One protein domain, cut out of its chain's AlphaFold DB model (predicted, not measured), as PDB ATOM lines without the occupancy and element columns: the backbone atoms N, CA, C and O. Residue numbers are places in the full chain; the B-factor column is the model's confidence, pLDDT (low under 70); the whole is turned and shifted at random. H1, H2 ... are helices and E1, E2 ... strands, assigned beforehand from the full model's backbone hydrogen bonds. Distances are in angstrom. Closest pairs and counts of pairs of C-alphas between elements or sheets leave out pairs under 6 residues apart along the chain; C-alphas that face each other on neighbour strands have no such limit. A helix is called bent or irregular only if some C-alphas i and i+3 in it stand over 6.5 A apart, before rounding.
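This is residues 70 to 220 of the 280 residues of the protein "Alpha box domain-containing protein" of Magnaporthiopsis poae (strain ATCC 64411 / 73-15) (UniProt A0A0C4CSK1). Crossed helices H1, H3 and H4 make the core of an elongated body, with a small two-stranded hairpin, E1 and E2, and its long loop at one end and the helical hairpin H6 and H7 at the other. H2 lies between the core and the strands, and residues 175 to 189 run along one side from E2 back to H6. The 151 printed residues hold seven named helices and two strands, in the order H1 H2 H3 H4 H5 E1 E2 H6 H7; the sheet, E1 - E2, is antiparallel and the class is mostly helix. The whole is only just loose, close to compact, with a radius of gyration of the C-alphas of 18.1 A and spans of 60 by 35 by 26 A.

E1, residues 154 to 158, and E2, residues 170 to 174, form an antiparallel hairpin at 150 degrees; N 155 and O 173 are 2.8 A apart and N 171 and O 157 2.8 A, within hydrogen-bond range. H2, residues 86 to 98, comes closest to E2 at the C-alphas of Leu 92 and Leu 172, 7.4 A apart. H5, residues 148 to 151, touches no helix. H1, residues 70 to 81, touches H2 at a steep tilt of 56 degrees, opposite ways, closest at the C-alphas of Phe 81 and Arg 89, 6.0 A. With residues 70 to 73 alone H1 touches H3, residues 103 to 122; the closest C-alphas, of Ala 72 and Ala 110, are 5.8 A apart. H4, residues 129 to 139, touches H1 about perpendicular at 89 degrees, closest at the C-alphas of Tyr 76 and Ser 130, 6.7 A. H6, residues 190 to 199, touches H4, closest at the C-alphas of Ala 136 and Cys 197, 6.0 A. H6 and H7, residues 207 to 220, are a helical hairpin at a shallow tilt of 23 degrees, closest at the C-alphas of Leu 191 and Met 214, 6.4 A. Every O i to N i+4 pair is within hydrogen-bond range in H3, H6 and H7, against 5 of 8 in H1, 8 of 9 in H2 and 4 of 7 in H4; H5 is too short for such a pair.

H1 begins at C-alpha 70, (170.602, 217.411, 158.684), and is irregular, C-alphas 76 and 79 being 7.5 A apart. H3 is 28.9 A long, H7 20.1 A and H2 18.5 A. H7 ends at C-alpha 220, (190.797, 208.551, 139.141).

The C-alphas farthest apart, of Thr 162 and Thr 220, are 61.0 A apart. The printed part has no cut; the links E1 to E2 and E2 to H6 are long. pLDDT is under 70 at residues 123 to 125, 160 to 168, 178 to 184 and 219 to 220.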
ATOM      1  N   PHE A  70     171.771 216.964 157.923       95.31
ATOM      2  CA  PHE A  70     170.602 217.411 158.684       95.31
ATOM      3  C   PHE A  70     169.377 217.675 157.794       95.31
ATOM      4  O   PHE A  70     168.245 217.392 158.181       95.31
ATOM      5  N   MET A  71     169.576 218.166 156.567       94.50
ATOM      6  CA  MET A  71     168.492 218.373 155.607       94.50
ATOM      7  C   MET A  71     167.858 217.052 155.163       94.50
ATOM      8  O   MET A  71     166.647 217.020 154.944       94.50
ATOM      9  N   ALA A  72     168.639 215.974 155.047       96.25
ATOM     10  CA  ALA A  72     168.105 214.640 154.780       96.25
ATOM     11  C   ALA A  72     167.353 214.099 156.007       96.25
ATOM     12  O   ALA A  72     166.176 213.754 155.891       96.25
ATOM     13  N   PHE A  73     167.984 214.152 157.185       97.19
ATOM     14  CA  PHE A  73     167.398 213.744 158.466       97.19
ATOM     15  C   PHE A  73     166.031 214.398 158.708       97.19
ATOM     16  O   PHE A  73     165.015 213.718 158.850       97.19
ATOM     17  N   ARG A  74     165.977 215.736 158.669       94.31
ATOM     18  CA  ARG A  74     164.749 216.491 158.953       94.31
ATOM     19  C   ARG A  74     163.650 216.224 157.923       94.31
ATOM     20  O   ARG A  74     162.478 216.342 158.255       94.31
ATOM     21  N   SER A  75     164.019 215.915 156.675       93.75
ATOM     22  CA  SER A  75     163.051 215.618 155.613       93.75
ATOM     23  C   SER A  75     162.427 214.242 155.810       93.75
ATOM     24  O   SER A  75     161.240 214.072 155.556       93.75
ATOM     25  N   TYR A  76     163.216 213.271 156.276       96.38
ATOM     26  CA  TYR A  76     162.753 211.911 156.534       96.38
ATOM     27  C   TYR A  76     161.889 211.822 157.798       96.38
ATOM     28  O   TYR A  76     160.812 211.231 157.776       96.38
ATOM     29  N   TYR A  77     162.317 212.478 158.880       95.44
ATOM     30  CA  TYR A  77     161.638 212.436 160.177       95.44
ATOM     31  C   TYR A  77     160.643 213.570 160.418       95.44
ATOM     32  O   TYR A  77     160.117 213.707 161.523       95.44
ATOM     33  N   ALA A  78     160.316 214.359 159.391       90.06
ATOM     34  CA  ALA A  78     159.321 215.424 159.503       90.06
ATOM     35  C   ALA A  78     157.990 214.920 160.098       90.06
ATOM     36  O   ALA A  78     157.336 215.665 160.826       90.06
ATOM     37  N   GLY A  79     157.611 213.669 159.816       90.38
ATOM     38  CA  GLY A  79     156.360 213.059 160.270       90.38
ATOM     39  C   GLY A  79     156.304 212.636 161.744       90.38
ATOM     40  O   GLY A  79     155.203 212.414 162.229       90.38
ATOM     41  N   ILE A  80     157.434 212.555 162.468       92.19
ATOM     42  CA  ILE A  80     157.456 212.042 163.860       92.19
ATOM     43  C   ILE A  80     156.557 212.870 164.788       92.19
ATOM     44  O   ILE A  80     155.895 212.323 165.660       92.19
ATOM     45  N   PHE A  81     156.525 214.186 164.581       89.12
ATOM     46  CA  PHE A  81     155.782 215.138 165.409       89.12
ATOM     47  C   PHE A  81     154.746 215.910 164.581       89.12
ATOM     48  O   PHE A  81     154.588 217.117 164.752       89.12
ATOM     49  N   GLN A  82     154.124 215.270 163.585       89.44
ATOM     50  CA  GLN A  82     153.212 215.944 162.645       89.44
ATOM     51  C   GLN A  82     151.967 216.556 163.306       89.44
ATOM     52  O   GLN A  82     151.383 217.489 162.766       89.44
ATOM     53  N   ASP A  83     151.596 216.040 164.473       88.12
ATOM     54  CA  ASP A  83     150.516 216.492 165.345       88.12
ATOM     55  C   ASP A  83     150.826 217.819 166.058       88.12
ATOM     56  O   ASP A  83     149.936 218.431 166.647       88.12
ATOM     57  N   ARG A  84     152.078 218.290 165.996       85.31
ATOM     58  CA  ARG A  84     152.540 219.466 166.738       85.31
ATOM     59  C   ARG A  84     152.775 220.689 165.845       85.31
ATOM     60  O   ARG A  84     153.142 220.563 164.674       85.31
ATOM     61  N   PRO A  85     152.662 221.912 166.388       88.50
ATOM     62  CA  PRO A  85     153.047 223.126 165.676       88.50
ATOM     63  C   PRO A  85     154.533 223.139 165.278       88.50
ATOM     64  O   PRO A  85     155.399 222.656 166.006       88.50
ATOM     65  N   GLN A  86     154.866 223.787 164.156       85.75
ATOM     66  CA  GLN A  86     156.248 223.886 163.656       85.75
ATOM     67  C   GLN A  86     157.242 224.448 164.692       85.75
ATOM     68  O   GLN A  86     158.381 223.981 164.758       85.75
ATOM     69  N   LYS A  87     156.800 225.416 165.513       86.31
ATOM     70  CA  LYS A  87     157.594 226.023 166.599       86.31
ATOM     71  C   LYS A  87     158.066 224.999 167.637       86.31
ATOM     72  O   LYS A  87     159.110 225.193 168.242       86.31
ATOM     73  N   GLU A  88     157.326 223.905 167.800       86.19
ATOM     74  CA  GLU A  88     157.645 222.826 168.735       86.19
ATOM     75  C   GLU A  88     158.434 221.714 168.052       86.19
ATOM     76  O   GLU A  88     159.405 221.198 168.596       86.19
ATOM     77  N   ARG A  89     158.079 221.393 166.804       89.00
ATOM     78  CA  ARG A  89     158.730 220.337 166.017       89.00
ATOM     79  C   ARG A  89     160.202 220.614 165.739       89.00
ATOM     80  O   ARG A  89     161.023 219.701 165.793       89.00
ATOM     81  N   SER A  90     160.534 221.857 165.385       88.56
ATOM     82  CA  SER A  90     161.890 222.202 164.944       88.56
ATOM     83  C   SER A  90     162.939 222.038 166.058       88.56
ATOM     84  O   SER A  90     163.973 221.418 165.786       88.56
ATOM     85  N   PRO A  91     162.705 222.513 167.299       89.44
ATOM     86  CA  PRO A  91     163.589 222.222 168.428       89.44
ATOM     87  C   PRO A  91     163.749 220.722 168.697       89.44
ATOM     88  O   PRO A  91     164.877 220.257 168.813       89.44
ATOM     89  N   LEU A  92     162.657 219.950 168.689       90.25
ATOM     90  CA  LEU A  92     162.702 218.504 168.951       90.25
ATOM     91  C   LEU A  92     163.567 217.761 167.930       90.25
ATOM     92  O   LEU A  92     164.443 216.991 168.303       90.25
ATOM     93  N   LEU A  93     163.373 218.029 166.634       92.69
ATOM     94  CA  LEU A  93     164.210 217.443 165.580       92.69
ATOM     95  C   LEU A  93     165.682 217.851 165.716       92.69
ATOM     96  O   LEU A  93     166.565 217.071 165.369       92.69
ATOM     97  N   THR A  94     165.954 219.055 166.222       92.75
ATOM     98  CA  THR A  94     167.324 219.512 166.484       92.75
ATOM     99  C   THR A  94     167.951 218.725 167.632       92.75
ATOM    100  O   THR A  94     169.081 218.261 167.488       92.75
ATOM    101  N   THR A  95     167.214 218.504 168.726       92.00
ATOM    102  CA  THR A  95     167.646 217.650 169.843       92.00
ATOM    103  C   THR A  95     167.933 216.229 169.367       92.00
ATOM    104  O   THR A  95     169.025 215.723 169.598       92.00
ATOM    105  N   LEU A  96     167.006 215.619 168.619       92.94
ATOM    106  CA  LEU A  96     167.187 214.263 168.088       92.94
ATOM    107  C   LEU A  96     168.423 214.153 167.184       92.94
ATOM    108  O   LEU A  96     169.124 213.147 167.235       92.94
ATOM    109  N   TRP A  97     168.701 215.180 166.374       94.75
ATOM    110  CA  TRP A  97     169.868 215.221 165.491       94.75
ATOM    111  C   TRP A  97     171.201 215.289 166.247       94.75
ATOM    112  O   TRP A  97     172.175 214.670 165.820       94.75
ATOM    113  N   GLN A  98     171.275 216.041 167.350       92.12
ATOM    114  CA  GLN A  98     172.521 216.219 168.114       92.12
ATOM    115  C   GLN A  98     173.076 214.892 168.645       92.12
ATOM    116  O   GLN A  98     174.290 214.700 168.704       92.12
ATOM    117  N   THR A  99     172.175 213.972 168.967       89.25
ATOM    118  CA  THR A  99     172.434 212.653 169.552       89.25
ATOM    119  C   THR A  99     172.296 211.507 168.547       89.25
ATOM    120  O   THR A  99     172.429 210.347 168.925       89.25
ATOM    121  N   ASP A 100     171.993 211.798 167.278       91.75
ATOM    122  CA  ASP A 100     171.761 210.765 166.267       91.75
ATOM    123  C   ASP A 100     173.061 209.964 166.008       91.75
ATOM    124  O   ASP A 100     174.113 210.556 165.712       91.75
ATOM    125  N   PRO A 101     173.023 208.620 166.105       90.31
ATOM    126  CA  PRO A 101     174.198 207.780 165.867       90.31
ATOM    127  C   PRO A 101     174.506 207.606 164.371       90.31
ATOM    128  O   PRO A 101     175.609 207.209 164.001       90.31
ATOM    129  N   PHE A 102     173.566 207.941 163.483       92.19
ATOM    130  CA  PHE A 102     173.657 207.711 162.040       92.19
ATOM    131  C   PHE A 102     174.111 208.943 161.246       92.19
ATOM    132  O   PHE A 102     173.994 208.966 160.017       92.19
ATOM    133  N   ARG A 103     174.653 209.978 161.900       92.62
ATOM    134  CA  ARG A 103     175.047 211.249 161.256       92.62
ATOM    135  C   ARG A 103     175.959 211.067 160.039       92.62
ATOM    136  O   ARG A 103     175.793 211.775 159.044       92.62
ATOM    137  N   SER A 104     176.879 210.103 160.083       92.25
ATOM    138  CA  SER A 104     177.746 209.752 158.947       92.25
ATOM    139  C   SER A 104     176.947 209.215 157.754       92.25
ATOM    140  O   SER A 104     177.148 209.662 156.622       92.25
ATOM    141  N   ARG A 105     175.973 208.330 158.004       94.00
ATOM    142  CA  ARG A 105     175.059 207.786 156.988       94.00
ATOM    143  C   ARG A 105     174.197 208.894 156.378       94.00
ATOM    144  O   ARG A 105     174.065 208.966 155.157       94.00
ATOM    145  N   TRP A 106     173.692 209.822 157.197       96.25
ATOM    146  CA  TRP A 106     172.960 211.003 156.723       96.25
ATOM    147  C   TRP A 106     173.800 211.904 155.818       96.25
ATOM    148  O   TRP A 106     173.312 212.360 154.782       96.25
ATOM    149  N   ALA A 107     175.062 212.152 156.178       95.00
ATOM    150  CA  ALA A 107     175.975 212.941 155.358       95.00
ATOM    151  C   ALA A 107     176.238 212.276 153.995       95.00
ATOM    152  O   ALA A 107     176.155 212.947 152.963       95.00
ATOM    153  N   MET A 108     176.476 210.959 153.980       94.44
ATOM    154  CA  MET A 108     176.661 210.190 152.747       94.44
ATOM    155  C   MET A 108     175.414 210.239 151.856       94.44
ATOM    156  O   MET A 108     175.517 210.568 150.675       94.44
ATOM    157  N   MET A 109     174.226 209.997 152.422       95.88
ATOM    158  CA  MET A 109     172.958 210.072 151.686       95.88
ATOM    159  C   MET A 109     172.708 211.468 151.105       95.88
ATOM    160  O   MET A 109     172.315 211.594 149.946       95.88
ATOM    161  N   ALA A 110     172.960 212.531 151.873       95.25
ATOM    162  CA  ALA A 110     172.779 213.903 151.403       95.25
ATOM    163  C   ALA A 110     173.751 214.267 150.265       95.25
ATOM    164  O   ALA A 110     173.375 214.951 149.303       95.25
ATOM    165  N   SER A 111     174.990 213.778 150.343       93.56
ATOM    166  CA  SER A 111     175.987 213.961 149.291       93.56
ATOM    167  C   SER A 111     175.627 213.180 148.019       93.56
ATOM    168  O   SER A 111     175.594 213.765 146.932       93.56
ATOM    169  N   ALA A 112     175.232 211.910 148.152       93.06
ATOM    170  CA  ALA A 112     174.745 211.086 147.046       93.06
ATOM    171  C   ALA A 112     173.522 211.721 146.359       93.06
ATOM    172  O   ALA A 112     173.523 211.908 145.140       93.06
ATOM    173  N   PHE A 113     172.528 212.170 147.133       93.62
ATOM    174  CA  PHE A 113     171.368 212.878 146.592       93.62
ATOM    175  C   PHE A 113     171.754 214.168 145.863       93.62
ATOM    176  O   PHE A 113     171.188 214.468 144.814       93.62
ATOM    177  N   SER A 114     172.718 214.937 146.385       91.88
ATOM    178  CA  SER A 114     173.184 216.159 145.717       91.88
ATOM    179  C   SER A 114     173.709 215.850 144.313       91.88
ATOM    180  O   SER A 114     173.342 216.550 143.373       91.88
ATOM    181  N   ARG A 115     174.475 214.761 144.142       89.44
ATOM    182  CA  ARG A 115     174.960 214.323 142.821       89.44
ATOM    183  C   ARG A 115     173.827 213.935 141.883       89.44
ATOM    184  O   ARG A 115     173.799 214.404 140.750       89.44
ATOM    185  N   VAL A 116     172.879 213.130 142.362       89.50
ATOM    186  CA  VAL A 116     171.706 212.718 141.573       89.50
ATOM    187  C   VAL A 116     170.886 213.927 141.146       89.50
ATOM    188  O   VAL A 116     170.532 214.059 139.981       89.50
ATOM    189  N   ARG A 117     170.592 214.832 142.082       89.62
ATOM    190  CA  ARG A 117     169.824 216.053 141.829       89.62
ATOM    191  C   ARG A 117     170.519 216.940 140.803       89.62
ATOM    192  O   ARG A 117     169.838 217.509 139.951       89.62
ATOM    193  N   ASP A 118     171.833 217.099 140.908       87.50
ATOM    194  CA  ASP A 118     172.602 217.951 140.005       87.50
ATOM    195  C   ASP A 118     172.665 217.323 138.602       87.50
ATOM    196  O   ASP A 118     172.390 218.014 137.626       87.50
ATOM    197  N   PHE A 119     172.879 216.007 138.506       85.88
ATOM    198  CA  PHE A 119     172.817 215.255 137.248       85.88
ATOM    199  C   PHE A 119     171.426 215.316 136.593       85.88
ATOM    200  O   PHE A 119     171.298 215.629 135.414       85.88
ATOM    201  N   ALA A 120     170.360 215.108 137.368       83.06
ATOM    202  CA  ALA A 120     168.988 215.206 136.877       83.06
ATOM    203  C   ALA A 120     168.606 216.642 136.480       83.06
ATOM    204  O   ALA A 120     167.860 216.828 135.524       83.06
ATOM    205  N   SER A 121     169.137 217.661 137.170       78.44
ATOM    206  CA  SER A 121     168.878 219.070 136.832       78.44
ATOM    207  C   SER A 121     169.453 219.448 135.464       78.44
ATOM    208  O   SER A 121     168.844 220.257 134.770       78.44
ATOM    209  N   VAL A 122     170.585 218.854 135.061       74.50
ATOM    210  CA  VAL A 122     171.140 219.013 133.702       74.50
ATOM    211  C   VAL A 122     170.175 218.448 132.653       74.50
ATOM    212  O   VAL A 122     169.979 219.056 131.607       74.50
ATOM    213  N   ASN A 123     169.480 217.359 132.983       64.94
ATOM    214  CA  ASN A 123     168.494 216.705 132.119       64.94
ATOM    215  C   ASN A 123     167.056 217.234 132.323       64.94
ATOM    216  O   ASN A 123     166.093 216.549 132.008       64.94
ATOM    217  N   LYS A 124     166.881 218.447 132.877       68.38
ATOM    218  CA  LYS A 124     165.570 219.083 133.167       68.38
ATOM    219  C   LYS A 124     164.645 218.294 134.120       68.38
ATOM    220  O   LYS A 124     163.490 218.678 134.308       68.38
ATOM    221  N   GLY A 125     165.143 217.260 134.792       65.69
ATOM    222  CA  GLY A 125     164.405 216.486 135.788       65.69
ATOM    223  C   GLY A 125     164.347 217.174 137.159       65.69
ATOM    224  O   GLY A 125     165.334 217.733 137.646       65.69
ATOM    225  N   ARG A 126     163.192 217.099 137.837       73.19
ATOM    226  CA  ARG A 126     163.059 217.477 139.258       73.19
ATOM    227  C   ARG A 126     163.150 216.235 140.139       73.19
ATOM    228  O   ARG A 126     162.278 215.379 140.085       73.19
ATOM    229  N   MET A 127     164.172 216.172 140.991       83.88
ATOM    230  CA  MET A 127     164.357 215.080 141.953       83.88
ATOM    231  C   MET A 127     163.891 215.489 143.349       83.88
ATOM    232  O   MET A 127     164.374 216.476 143.910       83.88
ATOM    233  N   ALA A 128     162.969 214.713 143.918       89.12
ATOM    234  CA  ALA A 128     162.484 214.902 145.280       89.12
ATOM    235  C   ALA A 128     163.329 214.099 146.280       89.12
ATOM    236  O   ALA A 128     163.525 212.894 146.121       89.12
ATOM    237  N   MET A 129     163.772 214.761 147.351       91.81
ATOM    238  CA  MET A 129     164.533 214.140 148.444       91.81
ATOM    239  C   MET A 129     163.772 212.974 149.084       91.81
ATOM    240  O   MET A 129     164.348 211.929 149.362       91.81
ATOM    241  N   SER A 130     162.465 213.141 149.292       91.81
ATOM    242  CA  SER A 130     161.607 212.131 149.917       91.81
ATOM    243  C   SER A 130     161.573 210.816 149.135       91.81
ATOM    244  O   SER A 130     161.590 209.751 149.747       91.81
ATOM    245  N   GLY A 131     161.573 210.876 147.798       91.62
ATOM    246  CA  GLY A 131     161.614 209.689 146.940       91.62
ATOM    247  C   GLY A 131     162.933 208.926 147.064       91.62
ATOM    248  O   GLY A 131     162.926 207.708 147.203       91.62
ATOM    249  N   PHE A 132     164.055 209.649 147.101       94.62
ATOM    250  CA  PHE A 132     165.375 209.056 147.316       94.62
ATOM    251  C   PHE A 132     165.502 208.420 148.709       94.62
ATOM    252  O   PHE A 132     165.877 207.256 148.826       94.62
ATOM    253  N   LEU A 133     165.135 209.152 149.767       95.69
ATOM    254  CA  LEU A 133     165.266 208.676 151.149       95.69
ATOM    255  C   LEU A 133     164.370 207.469 151.451       95.69
ATOM    256  O   LEU A 133     164.732 206.643 152.282       95.69
ATOM    257  N   ARG A 134     163.240 207.312 150.750       94.50
ATOM    258  CA  ARG A 134     162.386 206.120 150.874       94.50
ATOM    259  C   ARG A 134     163.133 204.826 150.542       94.50
ATOM    260  O   ARG A 134     162.871 203.815 151.184       94.50
ATOM    261  N   VAL A 135     164.041 204.868 149.568       94.94
ATOM    262  CA  VAL A 135     164.839 203.708 149.138       94.94
ATOM    263  C   VAL A 135     166.171 203.655 149.890       94.94
ATOM    264  O   VAL A 135     166.571 202.596 150.365       94.94
ATOM    265  N   ALA A 136     166.837 204.799 150.062       95.38
ATOM    266  CA  ALA A 136     168.158 204.868 150.685       95.38
ATOM    267  C   ALA A 136     168.145 204.540 152.190       95.38
ATOM    268  O   ALA A 136     169.048 203.856 152.665       95.38
ATOM    269  N   CYS A 137     167.138 204.990 152.949       95.12
ATOM    270  CA  CYS A 137     167.096 204.785 154.402       95.12
ATOM    271  C   CYS A 137     167.088 203.293 154.799       95.12
ATOM    272  O   CYS A 137     167.937 202.915 155.607       95.12
ATOM    273  N   PRO A 138     166.233 202.420 154.221       93.25
ATOM    274  CA  PRO A 138     166.292 200.979 154.482       93.25
ATOM    275  C   PRO A 138     167.649 200.344 154.149       93.25
ATOM    276  O   PRO A 138     168.165 199.565 154.945       93.25
ATOM    277  N   LEU A 139     168.257 200.718 153.016       92.75
ATOM    278  CA  LEU A 139     169.573 200.212 152.595       92.75
ATOM    279  C   LEU A 139     170.695 200.626 153.558       92.75
ATOM    280  O   LEU A 139     171.641 199.879 153.778       92.75
ATOM    281  N   MET A 140     170.574 201.814 154.151       92.62
ATOM    282  CA  MET A 140     171.509 202.347 155.144       92.62
ATOM    283  C   MET A 140     171.155 201.929 156.580       92.62
ATOM    284  O   MET A 140     171.757 202.439 157.524       92.62
ATOM    285  N   GLY A 141     170.167 201.049 156.776       91.50
ATOM    286  CA  GLY A 141     169.733 200.602 158.100       91.50
ATOM    287  C   GLY A 141     169.207 201.721 158.999       91.50
ATOM    288  O   GLY A 141     169.392 201.678 160.212       91.50
ATOM    289  N   ILE A 142     168.610 202.754 158.406       93.38
ATOM    290  CA  ILE A 142     168.005 203.875 159.127       93.38
ATOM    291  C   ILE A 142     166.610 203.456 159.622       93.38
ATOM    292  O   ILE A 142     165.802 203.004 158.803       93.38
ATOM    293  N   PRO A 143     166.296 203.618 160.923       92.69
ATOM    294  CA  PRO A 143     164.975 203.309 161.465       92.69
ATOM    295  C   PRO A 143     163.863 204.084 160.757       92.69
ATOM    296  O   PRO A 143     164.038 205.245 160.395       92.69
ATOM    297  N   LYS A 144     162.684 203.477 160.598       93.50
ATOM    298  CA  LYS A 144     161.518 204.193 160.064       93.50
ATOM    299  C   LYS A 144     161.086 205.301 161.033       93.50
ATOM    300  O   LYS A 144     161.307 205.167 162.237       93.50
ATOM    301  N   PRO A 145     160.397 206.361 160.568       93.75
ATOM    302  CA  PRO A 145     159.928 207.429 161.455       93.75
ATOM    303  C   PRO A 145     159.058 206.936 162.618       93.75
ATOM    304  O   PRO A 145     159.164 207.469 163.715       93.75
ATOM    305  N   THR A 146     158.251 205.895 162.394       92.31
ATOM    306  CA  THR A 146     157.409 205.259 163.423       92.31
ATOM    307  C   THR A 146     158.219 204.580 164.522       92.31
ATOM    308  O   THR A 146     157.782 204.536 165.667       92.31
ATOM    309  N   ASP A 147     159.410 204.092 164.182       91.38
ATOM    310  CA  ASP A 147     160.203 203.218 165.043       91.38
ATOM    311  C   ASP A 147     161.385 203.976 165.664       91.38
ATOM    312  O   ASP A 147     162.000 203.485 166.606       91.38
ATOM    313  N   TYR A 148     161.717 205.170 165.154       92.81
ATOM    314  CA  TYR A 148     162.914 205.932 165.524       92.81
ATOM    315  C   TYR A 148     163.008 206.211 167.024       92.81
ATOM    316  O   TYR A 148     164.048 205.949 167.629       92.81
ATOM    317  N   LEU A 149     161.926 206.718 167.628       91.56
ATOM    318  CA  LEU A 149     161.935 207.058 169.050       91.56
ATOM    319  C   LEU A 149     162.169 205.805 169.903       91.56
ATOM    320  O   LEU A 149     163.097 205.787 170.703       91.56
ATOM    321  N   GLY A 150     161.411 204.732 169.662       89.31
ATOM    322  CA  GLY A 150     161.571 203.470 170.391       89.31
ATOM    323  C   GLY A 150     162.932 202.805 170.163       89.31
ATOM    324  O   GLY A 150     163.555 202.340 171.111       89.31
ATOM    325  N   SER A 151     163.439 202.823 168.925       88.56
ATOM    326  CA  SER A 151     164.718 202.194 168.553       88.56
ATOM    327  C   SER A 151     165.929 202.861 169.200       88.56
ATOM    328  O   SER A 151     166.963 202.220 169.360       88.56
ATOM    329  N   LEU A 152     165.818 204.144 169.551       89.56
ATOM    330  CA  LEU A 152     166.890 204.921 170.174       89.56
ATOM    331  C   LEU A 152     166.592 205.295 171.634       89.56
ATOM    332  O   LEU A 152     167.270 206.159 172.187       89.56
ATOM    333  N   GLY A 153     165.587 204.661 172.246       89.81
ATOM    334  CA  GLY A 153     165.246 204.858 173.655       89.81
ATOM    335  C   GLY A 153     164.663 206.237 173.982       89.81
ATOM    336  O   GLY A 153     164.699 206.654 175.137       89.81
ATOM    337  N   TRP A 154     164.137 206.976 173.004       92.25
ATOM    338  CA  TRP A 154     163.525 208.282 173.239       92.25
ATOM    339  C   TRP A 154     162.135 208.167 173.844       92.25
ATOM    340  O   TRP A 154     161.265 207.456 173.340       92.25
ATOM    341  N   GLN A 155     161.905 208.971 174.874       89.50
ATOM    342  CA  GLN A 155     160.617 209.134 175.527       89.50
ATOM    343  C   GLN A 155     160.270 210.619 175.631       89.50
ATOM    344  O   GLN A 155     161.122 211.460 175.927       89.50
ATOM    345  N   MET A 156     159.002 210.944 175.384       87.88
ATOM    346  CA  MET A 156     158.454 212.271 175.657       87.88
ATOM    347  C   MET A 156     157.968 212.306 177.103       87.88
ATOM    348  O   MET A 156     157.076 211.546 177.470       87.88
ATOM    349  N   VAL A 157     158.548 213.189 177.912       87.62
ATOM    350  CA  VAL A 157     158.209 213.338 179.330       87.62
ATOM    351  C   VAL A 157     157.542 214.698 179.538       87.62
ATOM    352  O   VAL A 157     158.113 215.700 179.099       87.62
ATOM    353  N   PRO A 158     156.356 214.774 180.173       83.75
ATOM    354  CA  PRO A 158     155.729 216.046 180.523       83.75
ATOM    355  C   PRO A 158     156.671 216.880 181.382       83.75
ATOM    356  O   PRO A 158     157.300 216.347 182.298       83.75
ATOM    357  N   ASN A 159     156.781 218.177 181.098       79.81
ATOM    358  CA  ASN A 159     157.597 219.027 181.946       79.81
ATOM    359  C   ASN A 159     156.796 219.390 183.200       79.81
ATOM    360  O   ASN A 159     155.810 220.117 183.119       79.81
ATOM    361  N   THR A 160     157.177 218.827 184.344       67.12
ATOM    362  CA  THR A 160     156.490 219.051 185.624       67.12
ATOM    363  C   THR A 160     157.034 220.260 186.379       67.12
ATOM    364  O   THR A 160     156.480 220.615 187.417       67.12
ATOM    365  N   SER A 161     158.116 220.889 185.906       58.34
ATOM    366  CA  SER A 161     158.622 222.110 186.521       58.34
ATOM    367  C   SER A 161     157.809 223.318 186.057       58.34
ATOM    368  O   SER A 161     157.673 223.594 184.867       58.34
ATOM    369  N   THR A 162     157.314 224.091 187.023       54.09
ATOM    370  CA  THR A 162     156.777 225.457 186.881       54.09
ATOM    371  C   THR A 162     157.840 226.476 186.431       54.09
ATOM    372  O   THR A 162     157.722 227.666 186.703       54.09
ATOM    373  N   ASP A 163     158.884 226.031 185.735       52.38
ATOM    374  CA  ASP A 163     159.844 226.917 185.100       52.38
ATOM    375  C   ASP A 163     159.249 227.390 183.777       52.38
ATOM    376  O   ASP A 163     159.214 226.674 182.776       52.38
ATOM    377  N   HIS A 164     158.838 228.655 183.748       52.59
ATOM    378  CA  HIS A 164     158.385 229.371 182.552       52.59
ATOM    379  C   HIS A 164     159.426 229.410 181.404       52.59
ATOM    380  O   HIS A 164     159.168 229.994 180.352       52.59
ATOM    381  N   ALA A 165     160.607 228.810 181.594       54.16
ATOM    382  CA  ALA A 165     161.696 228.741 180.627       54.16
ATOM    383  C   ALA A 165     161.438 227.730 179.496       54.16
ATOM    384  O   ALA A 165     161.854 227.953 178.357       54.16
ATOM    385  N   SER A 166     160.725 226.634 179.762       57.31
ATOM    386  CA  SER A 166     160.335 225.687 178.717       57.31
ATOM    387  C   SER A 166     158.984 226.089 178.136       57.31
ATOM    388  O   SER A 166     157.933 225.778 178.688       57.31
ATOM    389  N   GLN A 167     159.000 226.739 176.973       62.81
ATOM    390  CA  GLN A 167     157.777 227.014 176.201       62.81
ATOM    391  C   GLN A 167     157.059 225.730 175.733       62.81
ATOM    392  O   GLN A 167     155.933 225.792 175.246       62.81
ATOM    393  N   LEU A 168     157.720 224.575 175.857       67.94
ATOM    394  CA  LEU A 168     157.198 223.249 175.555       67.94
ATOM    395  C   LEU A 168     156.714 222.586 176.847       67.94
ATOM    396  O   LEU A 168     157.485 222.451 177.793       67.94
ATOM    397  N   GLY A 169     155.472 222.096 176.866       74.75
ATOM    398  CA  GLY A 169     154.918 221.331 177.997       74.75
ATOM    399  C   GLY A 169     155.529 219.933 178.185       74.75
ATOM    400  O   GLY A 169     155.012 219.130 178.957       74.75
ATOM    401  N   PHE A 170     156.594 219.604 177.451       78.38
ATOM    402  CA  PHE A 170     157.264 218.310 177.462       78.38
ATOM    403  C   PHE A 170     158.728 218.451 177.035       78.38
ATOM    404  O   PHE A 170     159.109 219.400 176.348       78.38
ATOM    405  N   THR A 171     159.539 217.471 177.414       84.94
ATOM    406  CA  THR A 171     160.942 217.337 177.021       84.94
ATOM    407  C   THR A 171     161.214 215.940 176.468       84.94
ATOM    408  O   THR A 171     160.477 214.989 176.744       84.94
ATOM    409  N   LEU A 172     162.268 215.812 175.665       89.12
ATOM    410  CA  LEU A 172     162.756 214.524 175.187       89.12
ATOM    411  C   LEU A 172     163.811 214.004 176.157       89.12
ATOM    412  O   LEU A 172     164.810 214.675 176.414       89.12
ATOM    413  N   ARG A 173     163.603 212.792 176.669       88.19
ATOM    414  CA  ARG A 173     164.605 212.068 177.450       88.19
ATOM    415  C   ARG A 173     165.028 210.825 176.687       88.19
ATOM    416  O   ARG A 173     164.182 210.119 176.145       88.19
ATOM    417  N   GLN A 174     166.330 210.579 176.651       89.25
ATOM    418  CA  GLN A 174     166.896 209.360 176.091       89.25
ATOM    419  C   GLN A 174     167.170 208.378 177.232       89.25
ATOM    420  O   GLN A 174     167.868 208.727 178.183       89.25
ATOM    421  N   GLY A 175     166.566 207.197 177.160       85.62
ATOM    422  CA  GLY A 175     166.897 206.048 178.000       85.62
ATOM    423  C   GLY A 175     167.997 205.189 177.375       85.62
ATOM    424  O   GLY A 175     168.697 205.627 176.459       85.62
ATOM    425  N   ASP A 176     168.124 203.950 177.846       79.88
ATOM    426  CA  ASP A 176     169.097 203.004 177.300       79.88
ATOM    427  C   ASP A 176     168.794 202.684 175.832       79.88
ATOM    428  O   ASP A 176     167.667 202.344 175.460       79.88
ATOM    429  N   VAL A 177     169.818 202.797 174.986       75.31
ATOM    430  CA  VAL A 177     169.722 202.485 173.559       75.31
ATOM    431  C   VAL A 177     169.909 200.977 173.380       75.31
ATOM    432  O   VAL A 177     170.979 200.461 173.717       75.31
ATOM    433  N   PRO A 178     168.928 200.243 172.823       66.25
ATOM    434  CA  PRO A 178     169.118 198.836 172.498       66.25
ATOM    435  C   PRO A 178     170.308 198.665 171.542       66.25
ATOM    436  O   PRO A 178     170.398 199.361 170.530       66.25
ATOM    437  N   ALA A 179     171.198 197.705 171.811       61.31
ATOM    438  CA  ALA A 179     172.428 197.436 171.042       61.31
ATOM    439  C   ALA A 179     172.201 196.913 169.594       61.31
ATOM    440  O   ALA A 179     173.039 196.224 169.018       61.31
ATOM    441  N   VAL A 180     171.048 197.203 168.991       56.78
ATOM    442  CA  VAL A 180     170.589 196.672 167.696       56.78
ATOM    443  C   VAL A 180     171.100 197.505 166.507       56.78
ATOM    444  O   VAL A 180     170.991 197.084 165.358       56.78
ATOM    445  N   VAL A 181     171.718 198.659 166.764       58.25
ATOM    446  CA  VAL A 181     172.051 199.684 165.758       58.25
ATOM    447  C   VAL A 181     173.112 199.255 164.717       58.25
ATOM    448  O   VAL A 181     173.202 199.862 163.647       58.25
ATOM    449  N   ASP A 182     173.852 198.167 164.954       58.94
ATOM    450  CA  ASP A 182     175.034 197.806 164.150       58.94
ATOM    451  C   ASP A 182     174.894 196.570 163.244       58.94
ATOM    452  O   ASP A 182     175.854 196.149 162.605       58.94
ATOM    453  N   ARG A 183     173.706 195.959 163.143       59.59
ATOM    454  CA  ARG A 183     173.564 194.649 162.468       59.59
ATOM    455  C   ARG A 183     173.339 194.691 160.954       59.59
ATOM    456  O   ARG A 183     173.236 193.635 160.338       59.59
ATOM    457  N   ILE A 184     173.236 195.871 160.343       68.94
ATOM    458  CA  ILE A 184     172.949 195.991 158.906       68.94
ATOM    459  C   ILE A 184     174.241 196.321 158.165       68.94
ATOM    460  O   ILE A 184     174.835 197.376 158.389       68.94
ATOM    461  N   GLN A 185     174.642 195.433 157.251       76.81
ATOM    462  CA  GLN A 185     175.711 195.698 156.295       76.81
ATOM    463  C   GLN A 185     175.251 196.811 155.345       76.81
ATOM    464  O   GLN A 185     174.528 196.574 154.379       76.81
ATOM    465  N   ALA A 186     175.615 198.045 155.681       85.56
ATOM    466  CA  ALA A 186     175.254 199.229 154.921       85.56
ATOM    467  C   ALA A 186     176.309 199.520 153.841       85.56
ATOM    468  O   ALA A 186     177.494 199.251 154.055       85.56
ATOM    469  N   PRO A 187     175.911 200.119 152.704       89.62
ATOM    470  CA  PRO A 187     176.853 200.681 151.748       89.62
ATOM    471  C   PRO A 187     177.855 201.618 152.431       89.62
ATOM    472  O   PRO A 187     177.468 202.527 153.171       89.62
ATOM    473  N   MET A 188     179.145 201.416 152.159       87.69
ATOM    474  CA  MET A 188     180.225 202.194 152.780       87.69
ATOM    475  C   MET A 188     180.706 203.329 151.877       87.69
ATOM    476  O   MET A 188     181.408 204.238 152.322       87.69
ATOM    477  N   THR A 189     180.301 203.307 150.607       91.69
ATOM    478  CA  THR A 189     180.618 204.349 149.632       91.69
ATOM    479  C   THR A 189     179.359 204.905 148.978       91.69
ATOM    480  O   THR A 189     178.341 204.229 148.829       91.69
ATOM    481  N   GLU A 190     179.438 206.149 148.503       91.12
ATOM    482  CA  GLU A 190     178.333 206.771 147.763       91.12
ATOM    483  C   GLU A 190     178.002 206.005 146.476       91.12
ATOM    484  O   GLU A 190     176.847 205.979 146.064       91.12
ATOM    485  N   LEU A 191     178.999 205.389 145.829       92.31
ATOM    486  CA  LEU A 191     178.793 204.588 144.623       92.31
ATOM    487  C   LEU A 191     178.009 203.308 144.926       92.31
ATOM    488  O   LEU A 191     177.062 202.998 144.205       92.31
ATOM    489  N   GLU A 192     178.375 202.586 145.987       93.44
ATOM    490  CA  GLU A 192     177.626 201.408 146.433       93.44
ATOM    491  C   GLU A 192     176.190 201.772 146.794       93.44
ATOM    492  O   GLU A 192     175.264 201.108 146.333       93.44
ATOM    493  N   LEU A 193     175.997 202.866 147.541       94.50
ATOM    494  CA  LEU A 193     174.667 203.362 147.884       94.50
ATOM    495  C   LEU A 193     173.857 203.663 146.623       94.50
ATOM    496  O   LEU A 193     172.708 203.248 146.509       94.50
ATOM    497  N   MET A 194     174.452 204.357 145.653       93.38
ATOM    498  CA  MET A 194     173.764 204.688 144.411       93.38
ATOM    499  C   MET A 194     173.405 203.449 143.589       93.38
ATOM    500  O   MET A 194     172.293 203.377 143.064       93.38
ATOM    501  N   ARG A 195     174.304 202.463 143.506       93.06
ATOM    502  CA  ARG A 195     174.032 201.188 142.830       93.06
ATOM    503  C   ARG A 195     172.885 200.443 143.514       93.06
ATOM    504  O   ARG A 195     171.955 200.021 142.832       93.06
ATOM    505  N   ALA A 196     172.920 200.355 144.842       92.88
ATOM    506  CA  ALA A 196     171.878 199.720 145.637       92.88
ATOM    507  C   ALA A 196     170.529 200.448 145.506       92.88
ATOM    508  O   ALA A 196     169.501 199.797 145.361       92.88
ATOM    509  N   CYS A 197     170.512 201.785 145.466       93.00
ATOM    510  CA  CYS A 197     169.291 202.559 145.238       93.00
ATOM    511  C   CYS A 197     168.671 202.260 143.866       93.00
ATOM    512  O   CYS A 197     167.466 202.033 143.783       93.00
ATOM    513  N   VAL A 198     169.474 202.230 142.795       92.44
ATOM    514  CA  VAL A 198     168.979 201.912 141.442       92.44
ATOM    515  C   VAL A 198     168.438 200.482 141.376       92.44
ATOM    516  O   VAL A 198     167.368 200.264 140.814       92.44
ATOM    517  N   GLN A 199     169.132 199.519 141.992       90.69
ATOM    518  CA  GLN A 199     168.666 198.130 142.106       90.69
ATOM    519  C   GLN A 199     167.397 198.004 142.963       90.69
ATOM    520  O   GLN A 199     166.521 197.205 142.653       90.69
ATOM    521  N   GLY A 200     167.269 198.828 144.003       86.44
ATOM    522  CA  GLY A 200     166.112 198.908 144.896       86.44
ATOM    523  C   GLY A 200     164.920 199.694 144.337       86.44
ATOM    524  O   GLY A 200     164.010 200.020 145.096       86.44
ATOM    525  N   GLY A 201     164.916 200.028 143.041       85.94
ATOM    526  CA  GLY A 201     163.781 200.666 142.364       85.94
ATOM    527  C   GLY A 201     163.770 202.198 142.401       85.94
ATOM    528  O   GLY A 201     162.769 202.820 142.040       85.94
ATOM    529  N   PHE A 202     164.865 202.847 142.813       88.81
ATOM    530  CA  PHE A 202     165.011 204.292 142.641       88.81
ATOM    531  C   PHE A 202     165.400 204.612 141.190       88.81
ATOM    532  O   PHE A 202     166.576 204.610 140.816       88.81
ATOM    533  N   HIS A 203     164.392 204.894 140.365       83.94
ATOM    534  CA  HIS A 203     164.574 205.217 138.952       83.94
ATOM    535  C   HIS A 203     164.700 206.725 138.721       83.94
ATOM    536  O   HIS A 203     163.898 207.525 139.199       83.94
ATOM    537  N   PHE A 204     165.704 207.104 137.936       85.06
ATOM    538  CA  PHE A 204     165.883 208.449 137.405       85.06
ATOM    539  C   PHE A 204     166.532 208.353 136.024       85.06
ATOM    540  O   PHE A 204     167.166 207.350 135.684       85.06
ATOM    541  N   GLU A 205     166.342 209.388 135.216       83.62
ATOM    542  CA  GLU A 205     166.817 209.421 133.837       83.62
ATOM    543  C   GLU A 205     168.348 209.327 133.766       83.62
ATOM    544  O   GLU A 205     169.052 209.952 134.561       83.62
ATOM    545  N   ASN A 206     168.862 208.542 132.814       84.50
ATOM    546  CA  ASN A 206     170.296 208.332 132.587       84.50
ATOM    547  C   ASN A 206     171.072 207.824 133.826       84.50
ATOM    548  O   ASN A 206     172.261 208.108 133.991       84.50
ATOM    549  N   SER A 207     170.429 207.035 134.695       85.81
ATOM    550  CA  SER A 207     171.046 206.490 135.915       85.81
ATOM    551  C   SER A 207     172.328 205.693 135.667       85.81
ATOM    552  O   SER A 207     173.300 205.831 136.411       85.81
ATOM    553  N   SER A 208     172.379 204.923 134.578       87.25
ATOM    554  CA  SER A 208     173.563 204.165 134.162       87.25
ATOM    555  C   SER A 208     174.751 205.065 133.801       87.25
ATOM    556  O   SER A 208     175.897 204.713 134.082       87.25
ATOM    557  N   GLN A 209     174.500 206.241 133.221       89.06
ATOM    558  CA  GLN A 209     175.540 207.216 132.897       89.06
ATOM    559  C   GLN A 209     176.104 207.864 134.165       89.06
ATOM    560  O   GLN A 209     177.325 207.984 134.286       89.06
ATOM    561  N   LEU A 210     175.248 208.216 135.134       88.38
ATOM    562  CA  LEU A 210     175.700 208.750 136.421       88.38
ATOM    563  C   LEU A 210     176.555 207.733 137.188       88.38
ATOM    564  O   LEU A 210     177.621 208.088 137.688       88.38
ATOM    565  N   LEU A 211     176.127 206.467 137.250       91.38
ATOM    566  CA  LEU A 211     176.896 205.405 137.911       91.38
ATOM    567  C   LEU A 211     178.284 205.243 137.281       91.38
ATOM    568  O   LEU A 211     179.283 205.195 137.998       91.38
ATOM    569  N   ARG A 212     178.364 205.266 135.946       90.06
ATOM    570  CA  ARG A 212     179.636 205.188 135.214       90.06
ATOM    571  C   ARG A 212     180.535 206.402 135.479       90.06
ATOM    572  O   ARG A 212     181.740 206.258 135.662       90.06
ATOM    573  N   GLN A 213     179.956 207.603 135.544       89.19
ATOM    574  CA  GLN A 213     180.691 208.821 135.895       89.19
ATOM    575  C   GLN A 213     181.249 208.752 137.325       89.19
ATOM    576  O   GLN A 213     182.392 209.150 137.563       89.19
ATOM    577  N   MET A 214     180.460 208.237 138.272       88.94
ATOM    578  CA  MET A 214     180.895 208.032 139.653       88.94
ATOM    579  C   MET A 214     182.022 206.998 139.744       88.94
ATOM    580  O   MET A 214     183.015 207.270 140.408       88.94
ATOM    581  N   GLU A 215     181.922 205.874 139.030       88.94
ATOM    582  CA  GLU A 215     182.979 204.853 138.950       88.94
ATOM    583  C   GLU A 215     184.297 205.422 138.427       88.94
ATOM    584  O   GLU A 215     185.345 205.222 139.044       88.94
ATOM    585  N   ASN A 216     184.249 206.185 137.335       85.75
ATOM    586  CA  ASN A 216     185.435 206.830 136.776       85.75
ATOM    587  C   ASN A 216     186.033 207.849 137.753       85.75
ATOM    588  O   ASN A 216     187.244 207.882 137.940       85.75
ATOM    589  N   SER A 217     185.190 208.635 138.430       81.44
ATOM    590  CA  SER A 217     185.646 209.610 139.430       81.44
ATOM    591  C   SER A 217     186.312 208.923 140.625       81.44
ATOM    592  O   SER A 217     187.342 209.385 141.106       81.44
ATOM    593  N   SER A 218     185.756 207.799 141.086       75.75
ATOM    594  CA  SER A 218     186.331 206.992 142.164       75.75
ATOM    595  C   SER A 218     187.665 206.357 141.761       75.75
ATOM    596  O   SER A 218     188.611 206.393 142.545       75.75
ATOM    597  N   ARG A 219     187.771 205.826 140.533       64.44
ATOM    598  CA  ARG A 219     189.013 205.236 140.006       64.44
ATOM    599  C   ARG A 219     190.120 206.281 139.867       64.44
ATOM    600  O   ARG A 219     191.213 206.054 140.364       64.44
ATOM    601  N   THR A 220     189.823 207.454 139.305       60.62
ATOM    602  CA  THR A 220     190.797 208.551 139.141       60.62
ATOM    603  C   THR A 220     191.358 209.076 140.469       60.62
ATOM    604  O   THR A 220     192.478 209.586 140.503       60.62
TER     605      THR A 220